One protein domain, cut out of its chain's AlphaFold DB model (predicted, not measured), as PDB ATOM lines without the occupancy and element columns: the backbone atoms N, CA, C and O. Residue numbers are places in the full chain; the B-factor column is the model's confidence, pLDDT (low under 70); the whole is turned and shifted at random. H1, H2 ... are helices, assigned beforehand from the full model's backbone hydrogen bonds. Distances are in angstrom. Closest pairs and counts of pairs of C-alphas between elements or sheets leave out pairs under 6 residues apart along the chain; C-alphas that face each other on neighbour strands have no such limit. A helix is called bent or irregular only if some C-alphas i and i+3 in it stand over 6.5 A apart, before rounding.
ATOM      1  N   GLN A  24     135.587 166.035 157.831       90.44
ATOM      2  CA  GLN A  24     136.716 165.798 158.727       90.44
ATOM      3  C   GLN A  24     137.744 166.936 158.644       90.44
ATOM      4  O   GLN A  24     138.165 167.455 159.673       90.44
ATOM      5  N   ALA A  25     138.107 167.362 157.430       86.94
ATOM      6  CA  ALA A  25     139.037 168.470 157.224       86.94
ATOM      7  C   ALA A  25     138.459 169.785 157.762       86.94
ATOM      8  O   ALA A  25     139.169 170.537 158.422       86.94
ATOM      9  N   TYR A  26     137.162 170.021 157.555       86.06
ATOM     10  CA  TYR A  26     136.469 171.198 158.070       86.06
ATOM     11  C   TYR A  26     136.537 171.301 159.602       86.06
ATOM     12  O   TYR A  26     136.974 172.325 160.128       86.06
ATOM     13  N   TYR A  27     136.170 170.238 160.328       89.75
ATOM     14  CA  TYR A  27     136.176 170.261 161.796       89.75
ATOM     15  C   TYR A  27     137.579 170.387 162.380       89.75
ATOM     16  O   TYR A  27     137.786 171.173 163.303       89.75
ATOM     17  N   ILE A  28     138.550 169.648 161.839       91.00
ATOM     18  CA  ILE A  28     139.934 169.714 162.318       91.00
ATOM     19  C   ILE A  28     140.560 171.074 161.985       91.00
ATOM     20  O   ILE A  28     141.249 171.655 162.821       91.00
ATOM     21  N   GLY A  29     140.267 171.625 160.805       89.94
ATOM     22  CA  GLY A  29     140.683 172.970 160.415       89.94
ATOM     23  C   GLY A  29     140.142 174.046 161.350       89.94
ATOM     24  O   GLY A  29     140.902 174.892 161.816       89.94
ATOM     25  N   LEU A  30     138.848 173.980 161.677       89.56
ATOM     26  CA  LEU A  30     138.226 174.898 162.629       89.56
ATOM     27  C   LEU A  30     138.753 174.723 164.055       89.56
ATOM     28  O   LEU A  30     138.999 175.710 164.741       89.56
ATOM     29  N   ALA A  31     138.986 173.489 164.502       93.38
ATOM     30  CA  ALA A  31     139.623 173.250 165.793       93.38
ATOM     31  C   ALA A  31     141.018 173.898 165.847       93.38
ATOM     32  O   ALA A  31     141.385 174.505 166.851       93.38
ATOM     33  N   GLY A  32     141.755 173.858 164.733       91.62
ATOM     34  CA  GLY A  32     143.066 174.486 164.596       91.62
ATOM     35  C   GLY A  32     143.070 176.014 164.729       91.62
ATOM     36  O   GLY A  32     144.108 176.575 165.077       91.62
ATOM     37  N   VAL A  33     141.948 176.710 164.509       94.06
ATOM     38  CA  VAL A  33     141.876 178.175 164.700       94.06
ATOM     39  C   VAL A  33     141.445 178.582 166.109       94.06
ATOM     40  O   VAL A  33     141.621 179.741 166.483       94.06
ATOM     41  N   LEU A  34     140.941 177.650 166.925       94.06
ATOM     42  CA  LEU A  34     140.492 177.947 168.290       94.06
ATOM     43  C   LEU A  34     141.593 178.550 169.176       94.06
ATOM     44  O   LEU A  34     141.300 179.535 169.852       94.06
ATOM     45  N   PRO A  35     142.853 178.062 169.162       95.25
ATOM     46  CA  PRO A  35     143.905 178.674 169.971       95.25
ATOM     47  C   PRO A  35     144.173 180.138 169.605       95.25
ATOM     48  O   PRO A  35     144.454 180.940 170.489       95.25
ATOM     49  N   TYR A  36     144.022 180.523 168.333       94.75
ATOM     50  CA  TYR A  36     144.145 181.919 167.904       94.75
ATOM     51  C   TYR A  36     143.008 182.789 168.426       94.75
ATOM     52  O   TYR A  36     143.249 183.873 168.956       94.75
ATOM     53  N   ALA A  37     141.770 182.311 168.307       93.88
ATOM     54  CA  ALA A  37     140.614 183.028 168.830       93.88
ATOM     55  C   ALA A  37     140.709 183.189 170.358       93.88
ATOM     56  O   ALA A  37     140.477 184.274 170.883       93.88
ATOM     57  N   ALA A  38     141.119 182.133 171.064       94.44
ATOM     58  CA  ALA A  38     141.285 182.150 172.513       94.44
ATOM     59  C   ALA A  38     142.397 183.112 172.962       94.44
ATOM     60  O   ALA A  38     142.165 183.952 173.827       94.44
ATOM     61  N   THR A  39     143.587 183.024 172.358       93.75
ATOM     62  CA  THR A  39     144.727 183.889 172.713       93.75
ATOM     63  C   THR A  39     144.468 185.357 172.383       93.75
ATOM     64  O   THR A  39     144.761 186.221 173.208       93.75
ATOM     65  N   SER A  40     143.851 185.657 171.238       93.50
ATOM     66  CA  SER A  40     143.511 187.035 170.861       93.50
ATOM     67  C   SER A  40     142.426 187.651 171.743       93.50
ATOM     68  O   SER A  40     142.592 188.777 172.217       93.50
ATOM     69  N   ALA A  41     141.358 186.906 172.048       93.12
ATOM     70  CA  ALA A  41     140.321 187.359 172.970       93.12
ATOM     71  C   ALA A  41     140.888 187.594 174.378       93.12
ATOM     72  O   ALA A  41     140.616 188.628 174.984       93.12
ATOM     73  N   ALA A  42     141.722 186.676 174.874       90.50
ATOM     74  CA  ALA A  42     142.357 186.813 176.179       90.50
ATOM     75  C   ALA A  42     143.348 187.992 176.233       90.50
ATOM     76  O   ALA A  42     143.429 188.678 177.251       90.50
ATOM     77  N   THR A  43     144.044 188.281 175.127       89.06
ATOM     78  CA  THR A  43     144.938 189.447 175.003       89.06
ATOM     79  C   THR A  43     144.156 190.754 175.116       89.06
ATOM     80  O   THR A  43     144.514 191.618 175.911       89.06
ATOM     81  N   VAL A  44     143.051 190.890 174.375       89.38
ATOM     82  CA  VAL A  44     142.192 192.085 174.452       89.38
ATOM     83  C   VAL A  44     141.525 192.209 175.815       89.38
ATOM     84  O   VAL A  44     141.442 193.310 176.350       89.38
ATOM     85  N   TYR A  45     141.077 191.098 176.397       87.50
ATOM     86  CA  TYR A  45     140.502 191.093 177.737       87.50
ATOM     87  C   TYR A  45     141.509 191.600 178.781       87.50
ATOM     88  O   TYR A  45     141.196 192.502 179.554       87.50
ATOM     89  N   SER A  46     142.744 191.095 178.736       84.88
ATOM     90  CA  SER A  46     143.822 191.537 179.629       84.88
ATOM     91  C   SER A  46     144.151 193.021 179.421       84.88
ATOM     92  O   SER A  46     144.307 193.764 180.385       84.88
ATOM     93  N   ALA A  47     144.177 193.487 178.167       83.38
ATOM     94  CA  ALA A  47     144.373 194.900 177.843       83.38
ATOM     95  C   ALA A  47     143.248 195.797 178.386       83.38
ATOM     96  O   ALA A  47     143.500 196.879 178.919       83.38
ATOM     97  N   TRP A  48     142.001 195.335 178.286       83.88
ATOM     98  CA  TRP A  48     140.833 196.032 178.811       83.88
ATOM     99  C   TRP A  48     140.859 196.124 180.340       83.88
ATOM    100  O   TRP A  48     140.528 197.178 180.884       83.88
ATOM    101  N   GLU A  49     141.288 195.075 181.045       82.06
ATOM    102  CA  GLU A  49     141.419 195.122 182.506       82.06
ATOM    103  C   GLU A  49     142.499 196.100 182.968       82.06
ATOM    104  O   GLU A  49     142.246 196.887 183.881       82.06
ATOM    105  N   ILE A  50     143.657 196.112 182.299       76.19
ATOM    106  CA  ILE A  50     144.735 197.081 182.558       76.19
ATOM    107  C   ILE A  50     144.244 198.515 182.305       76.19
ATOM    108  O   ILE A  50     144.594 199.446 183.028       76.19
ATOM    109  N   HIS A  51     143.396 198.723 181.292       76.50
ATOM    110  CA  HIS A  51     142.841 200.044 181.009       76.50
ATOM    111  C   HIS A  51     141.855 200.502 182.100       76.50
ATOM    112  O   HIS A  51     141.943 201.644 182.559       76.50
ATOM    113  N   ASN A  52     140.937 199.630 182.522       78.00
ATOM    114  CA  ASN A  52     139.841 199.985 183.428       78.00
ATOM    115  C   ASN A  52     140.165 199.826 184.924       78.00
ATOM    116  O   ASN A  52     139.286 200.057 185.751       78.00
ATOM    117  N   GLY A  53     141.404 199.471 185.278       66.56
ATOM    118  CA  GLY A  53     141.862 199.407 186.671       66.56
ATOM    119  C   GLY A  53     141.486 198.121 187.415       66.56
ATOM    120  O   GLY A  53     141.362 198.152 188.635       66.56
ATOM    121  N   GLY A  54     141.318 197.005 186.691       62.88
ATOM    122  CA  GLY A  54     141.149 195.659 187.255       62.88
ATOM    123  C   GLY A  54     139.759 195.371 187.838       62.88
ATOM    124  O   GLY A  54     139.472 195.705 188.984       62.88
ATOM    125  N   TYR A  55     138.901 194.694 187.065       63.34
ATOM    126  CA  TYR A  55     137.581 194.238 187.531       63.34
ATOM    127  C   TYR A  55     137.608 192.786 188.047       63.34
ATOM    128  O   TYR A  55     136.994 192.499 189.074       63.34
ATOM    129  N   LEU A  56     138.332 191.871 187.381       63.41
ATOM    130  CA  LEU A  56     138.501 190.472 187.805       63.41
ATOM    131  C   LEU A  56     139.963 190.093 188.096       63.41
ATOM    132  O   LEU A  56     140.184 189.202 188.918       63.41
ATOM    133  N   MET A  57     140.956 190.750 187.485       68.12
ATOM    134  CA  MET A  57     142.380 190.534 187.788       68.12
ATOM    135  C   MET A  57     143.133 191.824 188.137       68.12
ATOM    136  O   MET A  57     142.844 192.905 187.627       68.12
ATOM    137  N   THR A  58     144.146 191.689 188.998       75.88
ATOM    138  CA  THR A  58     145.129 192.743 189.294       75.88
ATOM    139  C   THR A  58     146.021 192.997 188.074       75.88
ATOM    140  O   THR A  58     146.370 192.051 187.369       75.88
ATOM    141  N   GLU A  59     146.478 194.239 187.875       74.31
ATOM    142  CA  GLU A  59     147.363 194.646 186.763       74.31
ATOM    143  C   GLU A  59     148.561 193.697 186.565       74.31
ATOM    144  O   GLU A  59     148.783 193.190 185.468       74.31
ATOM    145  N   LYS A  60     149.259 193.332 187.652       75.69
ATOM    146  CA  LYS A  60     150.376 192.369 187.610       75.69
ATOM    147  C   LYS A  60     149.978 190.984 187.096       75.69
ATOM    148  O   LYS A  60     150.769 190.318 186.437       75.69
ATOM    149  N   THR A  61     148.777 190.512 187.421       82.00
ATOM    150  CA  THR A  61     148.288 189.210 186.948       82.00
ATOM    151  C   THR A  61     147.973 189.276 185.458       82.00
ATOM    152  O   THR A  61     148.357 188.364 184.732       82.00
ATOM    153  N   ALA A  62     147.354 190.362 184.990       78.75
ATOM    154  CA  ALA A  62     147.088 190.576 183.570       78.75
ATOM    155  C   ALA A  62     148.390 190.644 182.746       78.75
ATOM    156  O   ALA A  62     148.489 190.017 181.692       78.75
ATOM    157  N   GLU A  63     149.429 191.310 183.259       79.25
ATOM    158  CA  GLU A  63     150.761 191.322 182.639       79.25
ATOM    159  C   GLU A  63     151.384 189.921 182.551       79.25
ATOM    160  O   GLU A  63     151.893 189.532 181.499       79.25
ATOM    161  N   LEU A  64     151.317 189.127 183.627       82.19
ATOM    162  CA  LEU A  64     151.826 187.749 183.634       82.19
ATOM    163  C   LEU A  64     151.078 186.850 182.644       82.19
ATOM    164  O   LEU A  64     151.685 186.012 181.978       82.19
ATOM    165  N   VAL A  65     149.762 187.028 182.521       85.25
ATOM    166  CA  VAL A  65     148.940 186.300 181.548       85.25
ATOM    167  C   VAL A  65     149.386 186.638 180.123       85.25
ATOM    168  O   VAL A  65     149.605 185.726 179.322       85.25
ATOM    169  N   LEU A  66     149.615 187.918 179.816       83.75
ATOM    170  CA  LEU A  66     150.132 188.350 178.511       83.75
ATOM    171  C   LEU A  66     151.505 187.738 178.198       83.75
ATOM    172  O   LEU A  66     151.710 187.242 177.089       83.75
ATOM    173  N   GLN A  67     152.407 187.659 179.180       83.50
ATOM    174  CA  GLN A  67     153.727 187.028 179.011       83.50
ATOM    175  C   GLN A  67     153.659 185.548 178.606       83.50
ATOM    176  O   GLN A  67     154.619 185.030 178.032       83.50
ATOM    177  N   ILE A  68     152.547 184.862 178.888       88.88
ATOM    178  CA  ILE A  68     152.312 183.469 178.490       88.88
ATOM    179  C   ILE A  68     151.562 183.404 177.156       88.88
ATOM    180  O   ILE A  68     151.936 182.626 176.276       88.88
ATOM    181  N   LEU A  69     150.515 184.217 176.987       90.56
ATOM    182  CA  LEU A  69     149.656 184.198 175.798       90.56
ATOM    183  C   LEU A  69     150.411 184.564 174.521       90.56
ATOM    184  O   LEU A  69     150.215 183.928 173.485       90.56
ATOM    185  N   GLU A  70     151.284 185.562 174.590       90.00
ATOM    186  CA  GLU A  70     152.025 186.061 173.434       90.00
ATOM    187  C   GLU A  70     152.969 185.014 172.816       90.00
ATOM    188  O   GLU A  70     152.817 184.706 171.627       90.00
ATOM    189  N   PRO A  71     153.915 184.407 173.564       91.25
ATOM    190  CA  PRO A  71     154.762 183.356 173.010       91.25
ATOM    191  C   PRO A  71     153.962 182.103 172.646       91.25
ATOM    192  O   PRO A  71     154.353 181.403 171.713       91.25
ATOM    193  N   LEU A  72     152.839 181.827 173.322       94.62
ATOM    194  CA  LEU A  72     151.953 180.726 172.953       94.62
ATOM    195  C   LEU A  72     151.347 180.947 171.563       94.62
ATOM    196  O   LEU A  72     151.413 180.050 170.725       94.62
ATOM    197  N   GLN A  73     150.803 182.137 171.293       96.06
ATOM    198  CA  GLN A  73     150.228 182.473 169.991       96.06
ATOM    199  C   GLN A  73     151.291 182.448 168.885       96.06
ATOM    200  O   GLN A  73     151.067 181.844 167.836       96.06
ATOM    201  N   VAL A  74     152.466 183.039 169.130       96.25
ATOM    202  CA  VAL A  74     153.578 183.061 168.163       96.25
ATOM    203  C   VAL A  74     154.122 181.653 167.901       96.25
ATOM    204  O   VAL A  74     154.295 181.261 166.746       96.25
ATOM    205  N   GLY A  75     154.375 180.860 168.943       96.06
ATOM    206  CA  GLY A  75     154.881 179.493 168.800       96.06
ATOM    207  C   GLY A  75     153.882 178.580 168.088       96.06
ATOM    208  O   GLY A  75     154.249 177.826 167.178       96.06
ATOM    209  N   TYR A  76     152.599 178.702 168.440       97.12
ATOM    210  CA  TYR A  76     151.524 178.004 167.744       97.12
ATOM    211  C   TYR A  76     151.464 178.409 166.268       97.12
ATOM    212  O   TYR A  76     151.338 177.546 165.397       97.12
ATOM    213  N   GLY A  77     151.646 179.693 165.956       96.75
ATOM    214  CA  GLY A  77     151.657 180.153 164.577       96.75
ATOM    215  C   GLY A  77     152.807 179.629 163.747       96.75
ATOM    216  O   GLY A  77     152.573 179.148 162.638       96.75
ATOM    217  N   ALA A  78     154.015 179.595 164.306       97.12
ATOM    218  CA  ALA A  78     155.153 178.984 163.635       97.12
ATOM    219  C   ALA A  78     154.905 177.492 163.349       97.12
ATOM    220  O   ALA A  78     155.139 177.022 162.236       97.12
ATOM    221  N   THR A  79     154.330 176.775 164.318       96.31
ATOM    222  CA  THR A  79     153.954 175.361 164.174       96.31
ATOM    223  C   THR A  79     152.949 175.161 163.039       96.31
ATOM    224  O   THR A  79     153.160 174.328 162.156       96.31
ATOM    225  N   ILE A  80     151.870 175.951 163.012       95.81
ATOM    226  CA  ILE A  80     150.841 175.845 161.974       95.81
ATOM    227  C   ILE A  80     151.418 176.155 160.593       95.81
ATOM    228  O   ILE A  80     151.175 175.382 159.669       95.81
ATOM    229  N   ILE A  81     152.205 177.227 160.439       96.62
ATOM    230  CA  ILE A  81     152.834 177.596 159.159       96.62
ATOM    231  C   ILE A  81     153.685 176.438 158.616       96.62
ATOM    232  O   ILE A  81     153.563 176.097 157.436       96.62
ATOM    233  N   SER A  82     154.476 175.784 159.472       95.38
ATOM    234  CA  SER A  82     155.247 174.591 159.099       95.38
ATOM    235  C   SER A  82     154.359 173.442 158.606       95.38
ATOM    236  O   SER A  82     154.636 172.849 157.562       95.38
ATOM    237  N   PHE A  83     153.250 173.159 159.300       92.75
ATOM    238  CA  PHE A  83     152.289 172.137 158.867       92.75
ATOM    239  C   PHE A  83     151.614 172.480 157.533       92.75
ATOM    240  O   PHE A  83     151.399 171.589 156.709       92.75
ATOM    241  N   LEU A  84     151.291 173.755 157.288       92.00
ATOM    242  CA  LEU A  84     150.670 174.176 156.026       92.00
ATOM    243  C   LEU A  84     151.593 173.905 154.839       92.00
ATOM    244  O   LEU A  84     151.144 173.413 153.804       92.00
ATOM    245  N   GLY A  85     152.884 174.173 155.016       90.00
ATOM    246  CA  GLY A  85     153.912 173.844 154.043       90.00
ATOM    247  C   GLY A  85     154.004 172.353 153.734       90.00
ATOM    248  O   GLY A  85     154.065 171.960 152.569       90.00
ATOM    249  N   ALA A  86     153.980 171.519 154.774       93.19
ATOM    250  CA  ALA A  86     154.131 170.070 154.654       93.19
ATOM    251  C   ALA A  86     153.001 169.394 153.851       93.19
ATOM    252  O   ALA A  86     153.227 168.354 153.231       93.19
ATOM    253  N   ILE A  87     151.804 169.992 153.776       92.62
ATOM    254  CA  ILE A  87     150.701 169.470 152.946       92.62
ATOM    255  C   ILE A  87     151.108 169.352 151.471       92.62
ATOM    256  O   ILE A  87     150.705 168.404 150.797       92.62
ATOM    257  N   HIS A  88     151.957 170.255 150.972       93.81
ATOM    258  CA  HIS A  88     152.448 170.193 149.592       93.81
ATOM    259  C   HIS A  88     153.294 168.954 149.319       93.81
ATOM    260  O   HIS A  88     153.261 168.448 148.203       93.81
ATOM    261  N   TRP A  89     153.999 168.435 150.326       94.69
ATOM    262  CA  TRP A  89     154.764 167.195 150.204       94.69
ATOM    263  C   TRP A  89     153.825 165.996 150.126       94.69
ATOM    264  O   TRP A  89     153.970 165.159 149.243       94.69
ATOM    265  N   GLY A  90     152.808 165.955 150.994       93.81
ATOM    266  CA  GLY A  90     151.804 164.890 150.984       93.81
ATOM    267  C   GLY A  90     151.043 164.813 149.661       93.81
ATOM    268  O   GLY A  90     150.844 163.728 149.118       93.81
ATOM    269  N   LEU A  91     150.670 165.965 149.099       93.62
ATOM    270  CA  LEU A  91     150.010 166.011 147.798       93.62
ATOM    271  C   LEU A  91     150.945 165.612 146.639       93.62
ATOM    272  O   LEU A  91     150.472 165.034 145.661       93.62
ATOM    273  N   GLU A  92     152.249 165.889 146.744       94.38
ATOM    274  CA  GLU A  92     153.247 165.426 145.770       94.38
ATOM    275  C   GLU A  92     153.426 163.910 145.821       94.38
ATOM    276  O   GLU A  92     153.406 163.253 144.783       94.38
ATOM    277  N   TRP A  93     153.527 163.327 147.020       93.88
ATOM    278  CA  TRP A  93     153.597 161.873 147.195       93.88
ATOM    279  C   TRP A  93     152.342 161.168 146.686       93.88
ATOM    280  O   TRP A  93     152.429 160.084 146.112       93.88
ATOM    281  N   ALA A  94     151.181 161.806 146.839       94.31
ATOM    282  CA  ALA A  94     149.923 161.335 146.272       94.31
ATOM    283  C   ALA A  94     149.818 161.545 144.746       94.31
ATOM    284  O   ALA A  94     148.816 161.146 144.153       94.31
ATOM    285  N   LYS A  95     150.814 162.186 144.113       93.62
ATOM    286  CA  LYS A  95     150.828 162.581 142.693       93.62
ATOM    287  C   LYS A  95     149.602 163.407 142.285       93.62
ATOM    288  O   LYS A  95     149.143 163.358 141.140       93.62
ATOM    289  N   TYR A  96     149.042 164.163 143.231       92.56
ATOM    290  CA  TYR A  96     147.844 164.956 142.998       92.56
ATOM    291  C   TYR A  96     148.175 166.132 142.079       92.56
ATOM    292  O   TYR A  96     149.020 166.972 142.411       92.56
ATOM    293  N   GLY A  97     147.486 166.204 140.938       90.19
ATOM    294  CA  GLY A  97     147.763 167.201 139.903       90.19
ATOM    295  C   GLY A  97     149.051 166.932 139.113       90.19
ATOM    296  O   GLY A  97     149.590 167.858 138.512       90.19
ATOM    297  N   GLY A  98     149.549 165.689 139.124       92.31
ATOM    298  CA  GLY A  98     150.799 165.287 138.475       92.31
ATOM    299  C   GLY A  98     152.036 165.475 139.356       92.31
ATOM    300  O   GLY A  98     151.936 165.890 140.509       92.31
ATOM    301  N   GLU A  99     153.205 165.153 138.798       92.38
ATOM    302  CA  GLU A  99     154.504 165.293 139.467       92.38
ATOM    303  C   GLU A  99     155.088 166.679 139.172       92.38
ATOM    304  O   GLU A  99     155.355 167.025 138.020       92.38
ATOM    305  N   GLN A 100     155.257 167.486 140.215       91.56
ATOM    306  CA  GLN A 100     155.821 168.835 140.136       91.56
ATOM    307  C   GLN A 100     157.288 168.869 140.581       91.56
ATOM    308  O   GLN A 100     158.020 169.788 140.218       91.56
ATOM    309  N   GLY A 101     157.733 167.879 141.359       91.88
ATOM    310  CA  GLY A 101     159.106 167.736 141.834       91.88
ATOM    311  C   GLY A 101     159.527 168.794 142.862       91.88
ATOM    312  O   GLY A 101     158.733 169.280 143.673       91.88
ATOM    313  N   TYR A 102     160.813 169.160 142.839       93.62
ATOM    314  CA  TYR A 102     161.440 170.074 143.807       93.62
ATOM    315  C   TYR A 102     160.723 171.419 144.028       93.62
ATOM    316  O   TYR A 102     160.640 171.832 145.187       93.62
ATOM    317  N   PRO A 103     160.166 172.101 143.004       91.81
ATOM    318  CA  PRO A 103     159.424 173.347 143.203       91.81
ATOM    319  C   PRO A 103     158.284 173.249 144.220       91.81
ATOM    320  O   PRO A 103     158.027 174.204 144.950       91.81
ATOM    321  N   ARG A 104     157.608 172.098 144.301       93.31
ATOM    322  CA  ARG A 104     156.512 171.897 145.251       93.31
ATOM    323  C   ARG A 104     157.017 171.567 146.650       93.31
ATOM    324  O   ARG A 104     156.502 172.110 147.625       93.31
ATOM    325  N   TYR A 105     158.071 170.758 146.756       94.06
ATOM    326  CA  TYR A 105     158.738 170.515 148.037       94.06
ATOM    327  C   TYR A 105     159.293 171.807 148.651       94.06
ATOM    328  O   TYR A 105     159.193 172.006 149.865       94.06
ATOM    329  N   ALA A 106     159.795 172.720 147.815       94.62
ATOM    330  CA  ALA A 106     160.319 174.010 148.248       94.62
ATOM    331  C   ALA A 106     159.281 174.852 149.006       94.62
ATOM    332  O   ALA A 106     159.660 175.555 149.934       94.62
ATOM    333  N   ILE A 107     157.981 174.739 148.698       93.56
ATOM    334  CA  ILE A 107     156.919 175.449 149.436       93.56
ATOM    335  C   ILE A 107     156.934 175.047 150.920       93.56
ATOM    336  O   ILE A 107     156.873 175.905 151.804       93.56
ATOM    337  N   GLY A 108     157.083 173.751 151.206       92.69
ATOM    338  CA  GLY A 108     157.170 173.236 152.575       92.69
ATOM    339  C   GLY A 108     158.447 173.647 153.309       92.69
ATOM    340  O   GLY A 108     158.399 174.030 154.479       92.69
ATOM    341  N   VAL A 109     159.584 173.640 152.609       95.19
ATOM    342  CA  VAL A 109     160.868 174.071 153.185       95.19
ATOM    343  C   VAL A 109     160.854 175.569 153.481       95.19
ATOM    344  O   VAL A 109     161.176 175.975 154.593       95.19
ATOM    345  N   ILE A 110     160.447 176.391 152.511       95.69
ATOM    346  CA  ILE A 110     160.447 177.855 152.621       95.69
ATOM    347  C   ILE A 110     159.487 178.311 153.717       95.69
ATOM    348  O   ILE A 110     159.854 179.149 154.532       95.69
ATOM    349  N   SER A 111     158.279 177.752 153.782       94.62
ATOM    350  CA  SER A 111     157.316 178.102 154.835       94.62
ATOM    351  C   SER A 111     157.857 177.823 156.234       94.62
ATOM    352  O   SER A 111     157.796 178.699 157.090       94.62
ATOM    353  N   THR A 112     158.465 176.655 156.450       94.94
ATOM    354  CA  THR A 112     159.104 176.317 157.730       94.94
ATOM    355  C   THR A 112     160.302 177.219 158.023       94.94
ATOM    356  O   THR A 112     160.428 177.729 159.135       94.94
ATOM    357  N   ALA A 113     161.149 177.475 157.025       96.44
ATOM    358  CA  ALA A 113     162.305 178.356 157.162       96.44
ATOM    359  C   ALA A 113     161.907 179.804 157.497       96.44
ATOM    360  O   ALA A 113     162.623 180.473 158.233       96.44
ATOM    361  N   LEU A 114     160.761 180.279 156.996       96.12
ATOM    362  CA  LEU A 114     160.206 181.590 157.339       96.12
ATOM    363  C   LEU A 114     159.501 181.591 158.702       96.12
ATOM    364  O   LEU A 114     159.529 182.604 159.393       96.12
ATOM    365  N   ALA A 115     158.883 180.477 159.101       96.12
ATOM    366  CA  ALA A 115     158.128 180.362 160.345       96.12
ATOM    367  C   ALA A 115     159.016 180.465 161.588       96.12
ATOM    368  O   ALA A 115     158.755 181.265 162.481       96.12
ATOM    369  N   TRP A 116     160.074 179.663 161.662       95.56
ATOM    370  CA  TRP A 116     160.866 179.510 162.885       95.56
ATOM    371  C   TRP A 116     161.563 180.790 163.368       95.56
ATOM    372  O   TRP A 116     161.485 181.077 164.564       95.56
ATOM    373  N   PRO A 117     162.172 181.614 162.492       95.50
ATOM    374  CA  PRO A 117     162.773 182.877 162.908       95.50
ATOM    375  C   PRO A 117     161.792 183.822 163.605       95.50
ATOM    376  O   PRO A 117     162.206 184.595 164.463       95.50
ATOM    377  N   THR A 118     160.490 183.743 163.294       95.44
ATOM    378  CA  THR A 118     159.484 184.620 163.918       95.44
ATOM    379  C   THR A 118     159.356 184.413 165.425       95.44
ATOM    380  O   THR A 118     159.028 185.359 166.127       95.44
ATOM    381  N   ILE A 119     159.688 183.227 165.945       94.12
ATOM    382  CA  ILE A 119     159.640 182.927 167.386       94.12
ATOM    383  C   ILE A 119     160.686 183.746 168.164       94.12
ATOM    384  O   ILE A 119     160.511 184.033 169.346       94.12
ATOM    385  N   LEU A 120     161.774 184.139 167.497       91.44
ATOM    386  CA  LEU A 120     162.860 184.916 168.093       91.44
ATOM    387  C   LEU A 120     162.615 186.428 168.025       91.44
ATOM    388  O   LEU A 120     163.317 187.194 168.688       91.44
ATOM    389  N   LEU A 121     161.647 186.865 167.218       90.38
ATOM    390  CA  LEU A 121     161.329 188.276 167.060       90.38
ATOM    391  C   LEU A 121     160.552 188.806 168.275       90.38
ATOM    392  O   LEU A 121     159.846 188.053 168.951       90.38
ATOM    393  N   PRO A 122     160.616 190.123 168.540       89.62
ATOM    394  CA  PRO A 122     159.652 190.767 169.420       89.62
ATOM    395  C   PRO A 122     158.229 190.511 168.915       89.62
ATOM    396  O   PRO A 122     157.996 190.460 167.706       89.62
ATOM    397  N   VAL A 123     157.282 190.366 169.841       89.38
ATOM    398  CA  VAL A 123     155.935 189.843 169.563       89.38
ATOM    399  C   VAL A 123     155.206 190.623 168.465       89.38
ATOM    400  O   VAL A 123     154.580 189.992 167.618       89.38
ATOM    401  N   GLU A 124     155.317 191.957 168.406       90.62
ATOM    402  CA  GLU A 124     154.674 192.730 167.326       90.62
ATOM    403  C   GLU A 124     155.202 192.311 165.950       90.62
ATOM    404  O   GLU A 124     154.430 192.000 165.045       90.62
ATOM    405  N   TYR A 125     156.528 192.255 165.802       92.94
ATOM    406  CA  TYR A 125     157.164 191.852 164.554       92.94
ATOM    407  C   TYR A 125     156.893 190.385 164.238       92.94
ATOM    408  O   TYR A 125     156.615 190.067 163.086       92.94
ATOM    409  N   ALA A 126     156.904 189.507 165.243       95.19
ATOM    410  CA  ALA A 126     156.563 188.099 165.081       95.19
ATOM    411  C   ALA A 126     155.154 187.931 164.495       95.19
ATOM    412  O   ALA A 126     154.987 187.274 163.467       95.19
ATOM    413  N   LEU A 127     154.157 188.582 165.099       95.75
ATOM    414  CA  LEU A 127     152.760 188.535 164.671       95.75
ATOM    415  C   LEU A 127     152.562 189.146 163.275       95.75
ATOM    416  O   LEU A 127     151.893 188.541 162.438       95.75
ATOM    417  N   ILE A 128     153.182 190.295 162.984       96.56
ATOM    418  CA  ILE A 128     153.126 190.923 161.652       96.56
ATOM    419  C   ILE A 128     153.767 190.013 160.598       96.56
ATOM    420  O   ILE A 128     153.175 189.771 159.545       96.56
ATOM    421  N   SER A 129     154.957 189.470 160.867       97.44
ATOM    422  CA  SER A 129     155.631 188.547 159.952       97.44
ATOM    423  C   SER A 129     154.792 187.297 159.705       97.44
ATOM    424  O   SER A 129     154.589 186.926 158.551       97.44
ATOM    425  N   GLN A 130     154.246 186.676 160.753       97.81
ATOM    426  CA  GLN A 130     153.382 185.504 160.612       97.81
ATOM    427  C   GLN A 130     152.102 185.821 159.837       97.81
ATOM    428  O   GLN A 130     151.725 185.041 158.967       97.81
ATOM    429  N   PHE A 131     151.472 186.978 160.067       97.88
ATOM    430  CA  PHE A 131     150.327 187.436 159.277       97.88
ATOM    431  C   PHE A 131     150.667 187.501 157.782       97.88
ATOM    432  O   PHE A 131     149.925 186.975 156.948       97.88
ATOM    433  N   LEU A 132     151.810 188.092 157.427       97.94
ATOM    434  CA  LEU A 132     152.265 188.160 156.038       97.94
ATOM    435  C   LEU A 132     152.565 186.769 155.467       97.94
ATOM    436  O   LEU A 132     152.177 186.481 154.335       97.94
ATOM    437  N   ILE A 133     153.192 185.887 156.248       97.50
ATOM    438  CA  ILE A 133     153.492 184.511 155.834       97.50
ATOM    439  C   ILE A 133     152.203 183.712 155.595       97.50
ATOM    440  O   ILE A 133     152.104 183.018 154.586       97.50
ATOM    441  N   PHE A 134     151.186 183.840 156.452       97.12
ATOM    442  CA  PHE A 134     149.880 183.205 156.243       97.12
ATOM    443  C   PHE A 134     149.203 183.678 154.954       97.12
ATOM    444  O   PHE A 134     148.669 182.860 154.203       97.12
ATOM    445  N   ASN A 135     149.253 184.981 154.666       96.88
ATOM    446  CA  ASN A 135     148.708 185.541 153.429       96.88
ATOM    447  C   ASN A 135     149.485 185.064 152.196       96.88
ATOM    448  O   ASN A 135     148.882 184.691 151.187       96.88
ATOM    449  N   PHE A 136     150.815 185.020 152.284       95.94
ATOM    450  CA  PHE A 136     151.664 184.471 151.234       95.94
ATOM    451  C   PHE A 136     151.345 182.993 150.975       95.94
ATOM    452  O   PHE A 136     151.157 182.597 149.826       95.94
ATOM    453  N   LEU A 137     151.198 182.193 152.033       95.31
ATOM    454  CA  LEU A 137     150.833 180.785 151.927       95.31
ATOM    455  C   LEU A 137     149.443 180.581 151.325       95.31
ATOM    456  O   LEU A 137     149.278 179.751 150.431       95.31
ATOM    457  N   TYR A 138     148.460 181.377 151.744       95.81
ATOM    458  CA  TYR A 138     147.141 181.382 151.116       95.81
ATOM    459  C   TYR A 138     147.241 181.691 149.616       95.81
ATOM    460  O   TYR A 138     146.638 180.995 148.797       95.81
ATOM    461  N   TYR A 139     148.036 182.692 149.233       95.50
ATOM    462  CA  TYR A 139     148.259 183.007 147.828       95.50
ATOM    463  C   TYR A 139     148.883 181.822 147.073       95.50
ATOM    464  O   TYR A 139     148.399 181.466 145.991       95.50
ATOM    465  N   THR A 140     149.897 181.160 147.641       94.31
ATOM    466  CA  THR A 140     150.502 179.967 147.027       94.31
ATOM    467  C   THR A 140     149.514 178.807 146.909       94.31
ATOM    468  O   THR A 140     149.446 178.180 145.852       94.31
ATOM    469  N   ASP A 141     148.684 178.576 147.927       94.25
ATOM    470  CA  ASP A 141     147.670 177.516 147.962       94.25
ATOM    471  C   ASP A 141     146.539 177.777 146.959       94.25
ATOM    472  O   ASP A 141     146.109 176.877 146.233       94.25
ATOM    473  N   SER A 142     146.090 179.028 146.849       93.44
ATOM    474  CA  SER A 142     145.085 179.451 145.870       93.44
ATOM    475  C   SER A 142     145.609 179.289 144.442       93.44
ATOM    476  O   SER A 142     144.910 178.779 143.563       93.44
ATOM    477  N   ARG A 143     146.875 179.654 144.195       93.06
ATOM    478  CA  ARG A 143     147.532 179.443 142.896       93.06
ATOM    479  C   ARG A 143     147.708 177.958 142.583       93.06
ATOM    480  O   ARG A 143     147.474 177.576 141.441       93.06
ATOM    481  N   ALA A 144     148.082 177.139 143.565       92.25
ATOM    482  CA  ALA A 144     148.188 175.691 143.407       92.25
ATOM    483  C   ALA A 144     146.825 175.068 143.061       92.25
ATOM    484  O   ALA A 144     146.731 174.295 142.112       92.25
ATOM    485  N   SER A 145     145.757 175.486 143.746       91.81
ATOM    486  CA  SER A 145     144.386 175.026 143.476       91.81
ATOM    487  C   SER A 145     143.936 175.402 142.059       91.81
ATOM    488  O   SER A 145     143.471 174.554 141.307       91.81
ATOM    489  N   LYS A 146     144.177 176.651 141.627       91.00
ATOM    490  CA  LYS A 146     143.852 177.122 140.263       91.00
ATOM    491  C   LYS A 146     144.636 176.406 139.158       91.00
ATOM    492  O   LYS A 146     144.152 176.313 138.037       91.00
ATOM    493  N   LYS A 147     145.846 175.925 139.457       90.50
ATOM    494  CA  LYS A 147     146.667 175.116 138.538       90.50
ATOM    495  C   LYS A 147     146.288 173.628 138.539       90.50
ATOM    496  O   LYS A 147     146.906 172.861 137.810       90.50
ATOM    497  N   GLY A 148     145.324 173.211 139.364       91.06
ATOM    498  CA  GLY A 148     144.949 171.804 139.535       91.06
ATOM    499  C   GLY A 148     145.938 170.987 140.372       91.06
ATOM    500  O   GLY A 148     145.851 169.765 140.400       91.06
ATOM    501  N   TRP A 149     146.884 171.636 141.060       91.44
ATOM    502  CA  TRP A 149     147.857 170.968 141.936       91.44
ATOM    503  C   TRP A 149     147.264 170.643 143.307       91.44
ATOM    504  O   TRP A 149     147.796 169.809 144.027       91.44
ATOM    505  N   ALA A 150     146.169 171.290 143.687       92.12
ATOM    506  CA  ALA A 150     145.430 171.007 144.909       92.12
ATOM    507  C   ALA A 150     143.929 170.898 144.592       92.12
ATOM    508  O   ALA A 150     143.503 171.397 143.544       92.12
ATOM    509  N   PRO A 151     143.127 170.258 145.462       91.38
ATOM    510  CA  PRO A 151     141.685 170.158 145.265       91.38
ATOM    511  C   PRO A 151     141.018 171.523 145.083       91.38
ATOM    512  O   PRO A 151     141.412 172.492 145.727       91.38
ATOM    513  N   GLY A 152     139.978 171.603 144.246       89.06
ATOM    514  CA  GLY A 152     139.298 172.871 143.936       89.06
ATOM    515  C   GLY A 152     138.780 173.614 145.176       89.06
ATOM    516  O   GLY A 152     138.950 174.827 145.288       89.06
ATOM    517  N   TRP A 153     138.263 172.872 146.159       90.38
ATOM    518  CA  TRP A 153     137.776 173.408 147.435       90.38
ATOM    519  C   TRP A 153     138.890 173.925 148.362       90.38
ATOM    520  O   TRP A 153     138.624 174.709 149.273       90.38
ATOM    521  N   TYR A 154     140.146 173.512 148.150       91.31
ATOM    522  CA  TYR A 154     141.259 173.813 149.057       91.31
ATOM    523  C   TYR A 154     141.542 175.315 149.148       91.31
ATOM    524  O   TYR A 154     141.831 175.822 150.230       91.31
ATOM    525  N   GLY A 155     141.389 176.049 148.042       91.19
ATOM    526  CA  GLY A 155     141.571 177.501 148.017       91.19
ATOM    527  C   GLY A 155     140.572 178.252 148.905       91.19
ATOM    528  O   GLY A 155     140.983 179.090 149.706       91.19
ATOM    529  N   VAL A 156     139.277 177.934 148.800       90.44
ATOM    530  CA  VAL A 156     138.214 178.568 149.610       90.44
ATOM    531  C   VAL A 156     138.360 178.183 151.079       90.44
ATOM    532  O   VAL A 156     138.333 179.044 151.958       90.44
ATOM    533  N   TYR A 157     138.615 176.901 151.346       91.50
ATOM    534  CA  TYR A 157     138.913 176.403 152.686       91.50
ATOM    535  C   TYR A 157     140.071 177.170 153.341       91.50
ATOM    536  O   TYR A 157     139.955 177.648 154.472       91.50
ATOM    537  N   ARG A 158     141.175 177.356 152.608       93.50
ATOM    538  CA  ARG A 158     142.335 178.113 153.083       93.50
ATOM    539  C   ARG A 158     142.034 179.576 153.325       93.50
ATOM    540  O   ARG A 158     142.499 180.103 154.330       93.50
ATOM    541  N   PHE A 159     141.261 180.213 152.450       93.25
ATOM    542  CA  PHE A 159     140.858 181.598 152.647       93.25
ATOM    543  C   PHE A 159     140.158 181.784 153.996       93.25
ATOM    544  O   PHE A 159     140.565 182.644 154.770       93.25
ATOM    545  N   VAL A 160     139.155 180.954 154.303       92.75
ATOM    546  CA  VAL A 160     138.364 181.092 155.535       92.75
ATOM    547  C   VAL A 160     139.235 180.903 156.778       92.75
ATOM    548  O   VAL A 160     139.189 181.728 157.689       92.75
ATOM    549  N   LEU A 161     140.075 179.865 156.811       93.62
ATOM    550  CA  LEU A 161     140.956 179.630 157.959       93.62
ATOM    551  C   LEU A 161     142.001 180.738 158.121       93.62
ATOM    552  O   LEU A 161     142.177 181.258 159.222       93.62
ATOM    553  N   THR A 162     142.664 181.131 157.032       95.12
ATOM    554  CA  THR A 162     143.648 182.219 157.049       95.12
ATOM    555  C   THR A 162     143.005 183.545 157.442       95.12
ATOM    556  O   THR A 162     143.630 184.325 158.152       95.12
ATOM    557  N   PHE A 163     141.755 183.793 157.050       95.00
ATOM    558  CA  PHE A 163     141.016 184.983 157.457       95.00
ATOM    559  C   PHE A 163     140.761 185.004 158.968       95.00
ATOM    560  O   PHE A 163     141.044 186.011 159.609       95.00
ATOM    561  N   ILE A 164     140.296 183.895 159.555       95.44
ATOM    562  CA  ILE A 164     140.058 183.805 161.007       95.44
ATOM    563  C   ILE A 164     141.367 183.993 161.785       95.44
ATOM    564  O   ILE A 164     141.417 184.767 162.745       95.44
ATOM    565  N   VAL A 165     142.440 183.323 161.355       96.75
ATOM    566  CA  VAL A 165     143.770 183.464 161.965       96.75
ATOM    567  C   VAL A 165     144.284 184.894 161.818       96.75
ATOM    568  O   VAL A 165     144.717 185.495 162.796       96.75
ATOM    569  N   GLY A 166     144.190 185.467 160.620       96.94
ATOM    570  CA  GLY A 166     144.634 186.826 160.333       96.94
ATOM    571  C   GLY A 166     143.882 187.871 161.155       96.94
ATOM    572  O   GLY A 166     144.511 188.739 161.751       96.94
ATOM    573  N   ALA A 167     142.557 187.748 161.261       97.12
ATOM    574  CA  ALA A 167     141.739 188.602 162.116       97.12
ATOM    575  C   ALA A 167     142.142 188.472 163.591       97.12
ATOM    576  O   ALA A 167     142.325 189.482 164.264       97.12
ATOM    577  N   SER A 168     142.366 187.247 164.074       96.94
ATOM    578  CA  SER A 168     142.825 187.003 165.448       96.94
ATOM    579  C   SER A 168     144.190 187.648 165.717       96.94
ATOM    580  O   SER A 168     144.384 188.270 166.755       96.94
ATOM    581  N   ILE A 169     145.131 187.562 164.770       96.25
ATOM    582  CA  ILE A 169     146.440 188.221 164.879       96.25
ATOM    583  C   ILE A 169     146.288 189.746 164.946       96.25
ATOM    584  O   ILE A 169     146.912 190.384 165.791       96.25
ATOM    585  N   VAL A 170     145.444 190.334 164.092       96.38
ATOM    586  CA  VAL A 170     145.170 191.780 164.112       96.38
ATOM    587  C   VAL A 170     144.563 192.205 165.450       96.38
ATOM    588  O   VAL A 170     144.985 193.206 166.021       96.38
ATOM    589  N   VAL A 171     143.625 191.424 165.987       95.00
ATOM    590  CA  VAL A 171     143.024 191.662 167.305       95.00
ATOM    591  C   VAL A 171     144.083 191.627 168.412       95.00
ATOM    592  O   VAL A 171     144.123 192.544 169.234       95.00
ATOM    593  N   SER A 172     144.991 190.645 168.404       94.19
ATOM    594  CA  SER A 172     146.107 190.590 169.360       94.19
ATOM    595  C   SER A 172     147.032 191.806 169.250       94.19
ATOM    596  O   SER A 172     147.428 192.361 170.271       94.19
ATOM    597  N   LEU A 173     147.352 192.253 168.030       92.88
ATOM    598  CA  LEU A 173     148.179 193.444 167.802       92.88
ATOM    599  C   LEU A 173     147.522 194.714 168.357       92.88
ATOM    600  O   LEU A 173     148.195 195.517 168.998       92.88
ATOM    601  N   ILE A 174     146.211 194.878 168.152       91.25
ATOM    602  CA  ILE A 174     145.452 196.018 168.690       91.25
ATOM    603  C   ILE A 174     145.440 195.977 170.221       91.25
ATOM    604  O   ILE A 174     145.748 196.985 170.855       91.25
ATOM    605  N   GLY A 175     145.125 194.820 170.815       86.94
ATOM    606  CA  GLY A 175     145.109 194.652 172.271       86.94
ATOM    607  C   GLY A 175     146.470 194.955 172.897       86.94
ATOM    608  O   GLY A 175     146.559 195.696 173.871       86.94
ATOM    609  N   ARG A 176     147.551 194.469 172.282       83.69
ATOM    610  CA  ARG A 176     148.915 194.751 172.735       83.69
ATOM    611  C   ARG A 176     149.292 196.228 172.599       83.69
ATOM    612  O   ARG A 176     149.914 196.770 173.510       83.69
ATOM    613  N   GLY A 177     148.897 196.888 171.507       82.81
ATOM    614  CA  GLY A 177     149.133 198.323 171.315       82.81
ATOM    615  C   GLY A 177     148.571 199.166 172.464       82.81
ATOM    616  O   GLY A 177     149.258 200.042 172.975       82.81
ATOM    617  N   GLN A 178     147.378 198.819 172.955       79.38
ATOM    618  CA  GLN A 178     146.743 199.509 174.086       79.38
ATOM    619  C   GLN A 178     147.498 199.340 175.416       79.38
ATOM    620  O   GLN A 178     147.462 200.235 176.258       79.38
ATOM    621  N   VAL A 179     148.176 198.205 175.619       73.75
ATOM    622  CA  VAL A 179     148.957 197.926 176.839       73.75
ATOM    623  C   VAL A 179     150.335 198.581 176.780       73.75
ATOM    624  O   VAL A 179     150.795 199.151 177.772       73.75
ATOM    625  N   SER A 180     150.981 198.534 175.611       67.50
ATOM    626  CA  SER A 180     152.326 199.081 175.396       67.50
ATOM    627  C   SER A 180     152.410 200.580 175.706       67.50
ATOM    628  O   SER A 180     153.440 201.034 176.203       67.50
ATOM    629  N   ASP A 181     151.335 201.332 175.459       64.19
ATOM    630  CA  ASP A 181     151.263 202.772 175.735       64.19
ATOM    631  C   ASP A 181     151.293 203.117 177.240       64.19
ATOM    632  O   ASP A 181     151.598 204.256 177.596       64.19
ATOM    633  N   ARG A 182     151.000 202.162 178.141       62.34
ATOM    634  CA  ARG A 182     150.952 202.389 179.602       62.34
ATOM    635  C   ARG A 182     152.034 201.665 180.396       62.34
ATOM    636  O   ARG A 182     152.559 202.237 181.346       62.34
ATOM    637  N   VAL A 183     152.350 200.423 180.032       59.19
ATOM    638  CA  VAL A 183     153.239 199.540 180.818       59.19
ATOM    639  C   VAL A 183     154.685 199.564 180.293       59.19
ATOM    640  O   VAL A 183     155.612 199.088 180.944       59.19
ATOM    641  N   GLY A 184     154.921 200.195 179.138       59.50
ATOM    642  CA  GLY A 184     156.206 200.129 178.450       59.50
ATOM    643  C   GLY A 184     156.414 198.773 177.767       59.50
ATOM    644  O   GLY A 184     155.630 197.834 177.910       59.50
ATOM    645  N   ARG A 185     157.466 198.674 176.949       61.91
ATOM    646  CA  ARG A 185     157.742 197.476 176.145       61.91
ATOM    647  C   ARG A 185     158.049 196.277 177.051       61.91
ATOM    648  O   ARG A 185     159.104 196.236 177.678       61.91
ATOM    649  N   LEU A 186     157.161 195.280 177.060       64.06
ATOM    650  CA  LEU A 186     157.392 194.006 177.749       64.06
ATOM    651  C   LEU A 186     158.628 193.286 177.160       64.06
ATOM    652  O   LEU A 186     158.768 193.246 175.929       64.06
ATOM    653  N   PRO A 187     159.515 192.714 178.001       64.12
ATOM    654  CA  PRO A 187     160.736 192.054 177.546       64.12
ATOM    655  C   PRO A 187     160.413 190.834 176.676       64.12
ATOM    656  O   PRO A 187     159.672 189.929 177.070       64.12
TER     657      PRO A 187
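Overview. This is residues 24 to 187 of the 227 residues of an uncharacterized protein of Pseudocercospora fijiensis (strain CIRAD86) (UniProt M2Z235). A long rod of five helices lies in an up-and-down bundle, each helix running against the one before it and the chain going once round a narrow ring: arm H1b, then H2, H3, H4 and H5, with H5 coming back beside H1b. H2 and H5 run along much of the length, while H1b fills the side toward Gly 53, H3 and H4 fill the side toward Gly 98, and the first arm, H1a, runs on from H1b at a shallow angle. The printed part has 164 residues with five named helices, H1 to H5 in chain order, and no named strand; the class is all helix. The whole is only just compact, close to loose, with a radius of gyration of the C-alphas of 17.9 A, and the C-alphas span 59 by 29 by 18 A.

Arrangement. The longest helix, H2, residues 59 to 93, is one of two hubs; the other is H4, residues 123 to 146, and each touches three other helices. H2 touches H4 with residues 70 to 85 alone, at a shallow tilt of 24 degrees and the same way; the closest C-alphas are those of Val 74 and Leu 127, 6.5 A apart. H3, residues 102 to 120, forms a helical hairpin with H2, opposite ways at a shallow tilt of 10 degrees, and the C-alphas of Gly 85 and Gly 108, their closest, are only 3.6 A apart. H3 and H4 form a second hairpin, at a shallow tilt of 15 degrees, closest at the C-alphas of Thr 118 and Ala 126, 4.7 A. H5, residues 154 to 183, forms a hairpin with H4 at a shallow tilt of 11 degrees; the closest C-alphas are those of Ser 142 and Gly 155, 4.6 A. H1, residues 24 to 52, was assigned as one helix by its hydrogen bonds but is bent, with C-alphas 32 and 35 6.9 A apart; its arms are H1a, residues 24 to 32, and H1b, residues 35 to 52, at a shallow tilt of 26 degrees. H1b touches H5, the same way at a shallow tilt of 22 degrees, closest at the C-alphas of Val 44 and Gly 175, 4.5 A. H1b and H2 form a hairpin at a shallow tilt of 20 degrees, closest at the C-alphas of Ser 46 and Ala 62, 5.2 A. H1a and H5 only just touch, with 3 pairs of C-alphas within 8 A, the closest being Gly 29 and Leu 161 at 7.1 A. H2 and H5 are near each other, with 15 pairs of C-alphas within 10 A, while H3 and H5 are apart. Every O i to N i+4 pair is within hydrogen-bond range in H1a, H1b and H4, against 28 of 31 in H2, 9 of 15 in H3 and 25 of 26 in H5.

Along the chain. H2 is 51.8 A from first to last C-alpha, beginning at C-alpha 59 (147.363, 194.646, 186.763). H5 measures 42.6 A, H4 34.2 A, H3 28.5 A, H1b 25.5 A and H1a 12.3 A. H1a begins at C-alpha 24 (136.716, 165.798, 158.727), and H5 ends at C-alpha 183 (153.239, 199.540, 180.818). H2 and H3 are neither bent nor irregular, but only just: C-alphas 68 and 71 are 6.0 A apart, and C-alphas 114 and 117 are 6.3 A apart.

Size, cuts and confidence. The two C-alphas farthest apart are those of Gly 53 and Gly 98, at 59.7 A. The printed part, residues 24 to 187, has no cut. The link from H3 to H4 is tight, those from H1 to H2, H2 to H3 and H4 to H5 are short, and no link is long. The mean pLDDT of the printed part is 89.4; it is under 70 at residues 53 to 57 and 180 to 187, of which 180 to 183 belong to H5.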